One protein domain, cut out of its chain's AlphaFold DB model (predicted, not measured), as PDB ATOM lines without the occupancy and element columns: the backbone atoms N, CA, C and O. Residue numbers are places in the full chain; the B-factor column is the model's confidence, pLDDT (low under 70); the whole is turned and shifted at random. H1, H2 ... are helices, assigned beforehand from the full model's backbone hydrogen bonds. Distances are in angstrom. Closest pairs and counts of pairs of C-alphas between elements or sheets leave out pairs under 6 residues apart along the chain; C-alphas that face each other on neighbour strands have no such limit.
ATOM      1  N   ALA A  27      15.332  -6.616  10.901       86.44
ATOM      2  CA  ALA A  27      14.560  -6.736   9.664       86.44
ATOM      3  C   ALA A  27      13.041  -6.770   9.902       86.44
ATOM      4  O   ALA A  27      12.288  -6.179   9.130       86.44
ATOM      5  N   GLN A  28      12.591  -7.452  10.963       88.62
ATOM      6  CA  GLN A  28      11.180  -7.477  11.360       88.62
ATOM      7  C   GLN A  28      10.732  -6.163  11.998       88.62
ATOM      8  O   GLN A  28       9.633  -5.696  11.717       88.62
ATOM      9  N   PHE A  29      11.577  -5.544  12.825       89.50
ATOM     10  CA  PHE A  29      11.287  -4.248  13.438       89.50
ATOM     11  C   PHE A  29      11.057  -3.152  12.386       89.50
ATOM     12  O   PHE A  29      10.128  -2.354  12.511       89.50
ATOM     13  N   LEU A  30      11.857  -3.144  11.315       90.81
ATOM     14  CA  LEU A  30      11.739  -2.168  10.230       90.81
ATOM     15  C   LEU A  30      10.453  -2.308   9.403       90.81
ATOM     16  O   LEU A  30      10.028  -1.319   8.812       90.81
ATOM     17  N   LEU A  31       9.782  -3.468   9.416       89.06
ATOM     18  CA  LEU A  31       8.512  -3.647   8.699       89.06
ATOM     19  C   LEU A  31       7.439  -2.663   9.172       89.06
ATOM     20  O   LEU A  31       6.681  -2.157   8.354       89.06
ATOM     21  N   SER A  32       7.383  -2.355  10.472       87.75
ATOM     22  CA  SER A  32       6.422  -1.377  10.994       87.75
ATOM     23  C   SER A  32       6.685   0.035  10.463       87.75
ATOM     24  O   SER A  32       5.742   0.790  10.247       87.75
ATOM     25  N   PHE A  33       7.950   0.392  10.223       89.00
ATOM     26  CA  PHE A  33       8.316   1.686   9.643       89.00
ATOM     27  C   PHE A  33       8.047   1.718   8.143       89.00
ATOM     28  O   PHE A  33       7.485   2.695   7.661       89.00
ATOM     29  N   GLU A  34       8.392   0.650   7.422       88.44
ATOM     30  CA  GLU A  34       8.091   0.514   5.993       88.44
ATOM     31  C   GLU A  34       6.586   0.589   5.737       88.44
ATOM     32  O   GLU A  34       6.163   1.330   4.857       88.44
ATOM     33  N   GLN A  35       5.770  -0.057   6.578       86.19
ATOM     34  CA  GLN A  35       4.311   0.037   6.510       86.19
ATOM     35  C   GLN A  35       3.795   1.477   6.634       86.19
ATOM     36  O   GLN A  35       2.859   1.853   5.935       86.19
ATOM     37  N   VAL A  36       4.372   2.273   7.539       87.56
ATOM     38  CA  VAL A  36       3.919   3.648   7.809       87.56
ATOM     39  C   VAL A  36       4.440   4.633   6.760       87.56
ATOM     40  O   VAL A  36       3.721   5.550   6.370       87.56
ATOM     41  N   LEU A  37       5.689   4.478   6.317       88.31
ATOM     42  CA  LEU A  37       6.360   5.436   5.440       88.31
ATOM     43  C   LEU A  37       6.055   5.178   3.959       88.31
ATOM     44  O   LEU A  37       5.454   6.039   3.319       88.31
ATOM     45  N   SER A  38       6.402   4.002   3.431       85.44
ATOM     46  CA  SER A  38       6.190   3.660   2.014       85.44
ATOM     47  C   SER A  38       4.916   2.841   1.775       85.44
ATOM     48  O   SER A  38       4.337   2.900   0.695       85.44
ATOM     49  N   GLY A  39       4.424   2.122   2.788       84.25
ATOM     50  CA  GLY A  39       3.355   1.138   2.629       84.25
ATOM     51  C   GLY A  39       3.857  -0.157   1.981       84.25
ATOM     52  O   GLY A  39       4.965  -0.228   1.457       84.25
ATOM     53  N   PHE A  40       3.045  -1.214   2.030       76.38
ATOM     54  CA  PHE A  40       3.392  -2.517   1.438       76.38
ATOM     55  C   PHE A  40       2.874  -2.705   0.005       76.38
ATOM     56  O   PHE A  40       3.017  -3.784  -0.571       76.38
ATOM     57  N   GLU A  41       2.241  -1.684  -0.567       65.44
ATOM     58  CA  GLU A  41       1.603  -1.760  -1.877       65.44
ATOM     59  C   GLU A  41       2.579  -1.299  -2.971       65.44
ATOM     60  O   GLU A  41       3.086  -0.185  -2.942       65.44
ATOM     61  N   THR A  42       2.866  -2.182  -3.930       57.09
ATOM     62  CA  THR A  42       3.878  -1.992  -4.988       57.09
ATOM     63  C   THR A  42       3.310  -1.521  -6.330       57.09
ATOM     64  O   THR A  42       4.077  -1.233  -7.248       57.09
ATOM     65  N   GLU A  43       1.987  -1.445  -6.475       57.62
ATOM     66  CA  GLU A  43       1.328  -1.011  -7.713       57.62
ATOM     67  C   GLU A  43       0.942   0.476  -7.632       57.62
ATOM     68  O   GLU A  43       0.412   0.905  -6.603       57.62
ATOM     69  N   PRO A  44       1.153   1.274  -8.698       55.19
ATOM     70  CA  PRO A  44       0.725   2.665  -8.725       55.19
ATOM     71  C   PRO A  44      -0.804   2.733  -8.673       55.19
ATOM     72  O   PRO A  44      -1.498   2.508  -9.666       55.19
ATOM     73  N   GLN A  45      -1.337   3.040  -7.494       62.22
ATOM     74  CA  GLN A  45      -2.755   3.321  -7.326       62.22
ATOM     75  C   GLN A  45      -3.115   4.597  -8.087       62.22
ATOM     76  O   GLN A  45      -2.328   5.542  -8.164       62.22
ATOM     77  N   ALA A  46      -4.317   4.628  -8.668       66.31
ATOM     78  CA  ALA A  46      -4.851   5.863  -9.226       66.31
ATOM     79  C   ALA A  46      -4.823   6.958  -8.149       66.31
ATOM     80  O   ALA A  46      -5.117   6.684  -6.987       66.31
ATOM     81  N   ALA A  47      -4.478   8.185  -8.538       73.62
ATOM     82  CA  ALA A  47      -4.427   9.311  -7.617       73.62
ATOM     83  C   ALA A  47      -5.819   9.529  -6.994       73.62
ATOM     84  O   ALA A  47      -6.760   9.930  -7.687       73.62
ATOM     85  N   ILE A  48      -5.960   9.228  -5.701       78.75
ATOM     86  CA  ILE A  48      -7.218   9.323  -4.953       78.75
ATOM     87  C   ILE A  48      -7.041  10.138  -3.675       78.75
ATOM     88  O   ILE A  48      -5.975  10.171  -3.062       78.75
ATOM     89  N   ILE A  49      -8.122  10.797  -3.261       82.69
ATOM     90  CA  ILE A  49      -8.209  11.463  -1.962       82.69
ATOM     91  C   ILE A  49      -8.391  10.392  -0.888       82.69
ATOM     92  O   ILE A  49      -9.272   9.539  -1.001       82.69
ATOM     93  N   ILE A  50      -7.574  10.462   0.157       81.38
ATOM     94  CA  ILE A  50      -7.555   9.505   1.261       81.38
ATOM     95  C   ILE A  50      -8.329  10.135   2.425       81.38
ATOM     96  O   ILE A  50      -7.880  11.136   2.989       81.38
ATOM     97  N   PRO A  51      -9.518   9.619   2.768       74.44
ATOM     98  CA  PRO A  51     -10.306  10.174   3.855       74.44
ATOM     99  C   PRO A  51      -9.713   9.780   5.217       74.44
ATOM    100  O   PRO A  51      -8.979   8.798   5.343       74.44
ATOM    101  N   SER A  52     -10.026  10.564   6.249       71.88
ATOM    102  CA  SER A  52      -9.489  10.395   7.607       71.88
ATOM    103  C   SER A  52      -9.922   9.091   8.295       71.88
ATOM    104  O   SER A  52      -9.297   8.684   9.270       71.88
ATOM    105  N   ASP A  53     -10.948   8.412   7.779       76.69
ATOM    106  CA  ASP A  53     -11.521   7.160   8.283       76.69
ATOM    107  C   ASP A  53     -11.052   5.899   7.523       76.69
ATOM    108  O   ASP A  53     -11.615   4.815   7.701       76.69
ATOM    109  N   ALA A  54     -10.015   6.007   6.687       77.62
ATOM    110  CA  ALA A  54      -9.475   4.874   5.941       77.62
ATOM    111  C   ALA A  54      -8.983   3.742   6.874       77.62
ATOM    112  O   ALA A  54      -8.089   3.929   7.697       77.62
ATOM    113  N   VAL A  55      -9.539   2.534   6.704       72.69
ATOM    114  CA  VAL A  55      -9.275   1.342   7.546       72.69
ATOM    115  C   VAL A  55      -7.847   0.789   7.369       72.69
ATOM    116  O   VAL A  55      -7.340   0.081   8.235       72.69
ATOM    117  N   SER A  56      -7.183   1.139   6.268       75.06
ATOM    118  CA  SER A  56      -5.770   0.852   6.010       75.06
ATOM    119  C   SER A  56      -5.219   1.935   5.077       75.06
ATOM    120  O   SER A  56      -5.300   1.767   3.859       75.06
ATOM    121  N   PRO A  57      -4.748   3.080   5.604       75.69
ATOM    122  CA  PRO A  57      -4.205   4.136   4.761       75.69
ATOM    123  C   PRO A  57      -2.919   3.655   4.070       75.69
ATOM    124  O   PRO A  57      -2.180   2.854   4.652       75.69
ATOM    125  N   PRO A  58      -2.633   4.133   2.847       81.06
ATOM    126  CA  PRO A  58      -1.348   3.880   2.208       81.06
ATOM    127  C   PRO A  58      -0.222   4.586   2.981       81.06
ATOM    128  O   PRO A  58      -0.474   5.411   3.865       81.06
ATOM    129  N   GLY A  59       1.031   4.266   2.648       85.44
ATOM    130  CA  GLY A  59       2.193   4.906   3.267       85.44
ATOM    131  C   GLY A  59       2.188   6.431   3.104       85.44
ATOM    132  O   GLY A  59       1.620   6.972   2.149       85.44
ATOM    133  N   LEU A  60       2.844   7.134   4.030       87.00
ATOM    134  CA  LEU A  60       2.971   8.596   4.018       87.00
ATOM    135  C   LEU A  60       3.503   9.159   2.691       87.00
ATOM    136  O   LEU A  60       3.045  10.220   2.275       87.00
ATOM    137  N   GLU A  61       4.420   8.467   2.015       86.81
ATOM    138  CA  GLU A  61       4.941   8.883   0.703       86.81
ATOM    139  C   GLU A  61       3.815   8.996  -0.336       86.81
ATOM    140  O   GLU A  61       3.654  10.041  -0.962       86.81
ATOM    141  N   SER A  62       2.943   7.987  -0.421       83.12
ATOM    142  CA  SER A  62       1.790   7.995  -1.330       83.12
ATOM    143  C   SER A  62       0.758   9.072  -0.966       83.12
ATOM    144  O   SER A  62       0.150   9.692  -1.844       83.12
ATOM    145  N   ILE A  63       0.572   9.346   0.331       84.25
ATOM    146  CA  ILE A  63      -0.287  10.447   0.797       84.25
ATOM    147  C   ILE A  63       0.263  11.796   0.306       84.25
ATOM    148  O   ILE A  63      -0.504  12.639  -0.168       84.25
ATOM    149  N   LEU A  64       1.581  12.000   0.404       86.81
ATOM    150  CA  LEU A  64       2.246  13.228  -0.032       86.81
ATOM    151  C   LEU A  64       2.236  13.384  -1.556       86.81
ATOM    152  O   LEU A  64       1.954  14.482  -2.036       86.81
ATOM    153  N   ASP A  65       2.452  12.310  -2.313       86.69
ATOM    154  CA  ASP A  65       2.370  12.333  -3.781       86.69
ATOM    155  C   ASP A  65       0.978  12.793  -4.262       86.69
ATOM    156  O   ASP A  65       0.838  13.547  -5.234       86.69
ATOM    157  N   ASN A  66      -0.067  12.434  -3.511       86.62
ATOM    158  CA  ASN A  66      -1.458  12.793  -3.789       86.62
ATOM    159  C   ASN A  66      -1.916  14.128  -3.165       86.62
ATOM    160  O   ASN A  66      -3.086  14.497  -3.303       86.62
ATOM    161  N   ILE A  67      -1.028  14.909  -2.531       87.75
ATOM    162  CA  ILE A  67      -1.401  16.161  -1.837       87.75
ATOM    163  C   ILE A  67      -2.085  17.183  -2.756       87.75
ATOM    164  O   ILE A  67      -2.974  17.923  -2.335       87.75
ATOM    165  N   HIS A  68      -1.713  17.200  -4.038       88.62
ATOM    166  CA  HIS A  68      -2.243  18.124  -5.037       88.62
ATOM    167  C   HIS A  68      -3.765  17.988  -5.236       88.62
ATOM    168  O   HIS A  68      -4.428  18.971  -5.571       88.62
ATOM    169  N   LEU A  69      -4.336  16.805  -4.973       88.31
ATOM    170  CA  LEU A  69      -5.776  16.552  -5.066       88.31
ATOM    171  C   LEU A  69      -6.580  17.318  -4.004       88.31
ATOM    172  O   LEU A  69      -7.733  17.678  -4.233       88.31
ATOM    173  N   TYR A  70      -5.965  17.627  -2.860       88.69
ATOM    174  CA  TYR A  70      -6.622  18.318  -1.748       88.69
ATOM    175  C   TYR A  70      -6.761  19.824  -1.974       88.69
ATOM    176  O   TYR A  70      -7.487  20.477  -1.225       88.69
ATOM    177  N   PHE A  71      -6.097  20.389  -2.990       89.12
ATOM    178  CA  PHE A  71      -6.164  21.820  -3.301       89.12
ATOM    179  C   PHE A  71      -7.432  22.228  -4.053       89.12
ATOM    180  O   PHE A  71      -7.742  23.418  -4.094       89.12
TER     181      PHE A  71
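AT A GLANCE: This is residues 27 to 71 of the 530 residues of an uncharacterized protein of Limnothrix rosea IAM M-220 (UniProt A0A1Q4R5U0). Three short helices follow one another roughly end to end along the longest axis, and between H1 and H2 a wide loop, residues 38 to 59, swings out and returns. The printed part has 45 residues, under half in the named helices H1, H2 and H3; the class is all helix, with no named strand. It is only just loose, close to compact, with a radius of gyration of the C-alphas of 11.3 A and spans of 37 by 21 by 14 A.

IN THESE COORDINATES: Find C-alpha 27 at (14.560, -6.736, 9.664); from there H1, residues 27 to 37, runs 15.3 A. H2 is residues 60 to 65, 8.7 A. H3, residues 67 to 71, 7.5 A, ends at (-6.164, 21.820, -3.301).

HOW THE PARTS SIT: H1 and H2 only just touch, with 3 pairs of C-alphas within 8 A, the closest Leu 37 and Leu 60 at 4.8 A. They run the same way at 37 degrees, a tilt only just steep. H2 and H3 meet only through their link; H1 and H3 are apart. O i to N i+4 pairs are within hydrogen-bond range throughout H2, in 4 of 7 in H1 and 0 of 1 in H3, where 2 of 2 O i to N i+3 pairs are.

THE WHOLE: The C-alphas of Ala 27 and Phe 71, the two farthest apart, are 37.6 A apart. The printed part has no cut; the link H1 to H2 is long. Look at residues 41 to 46 for pLDDT under 70.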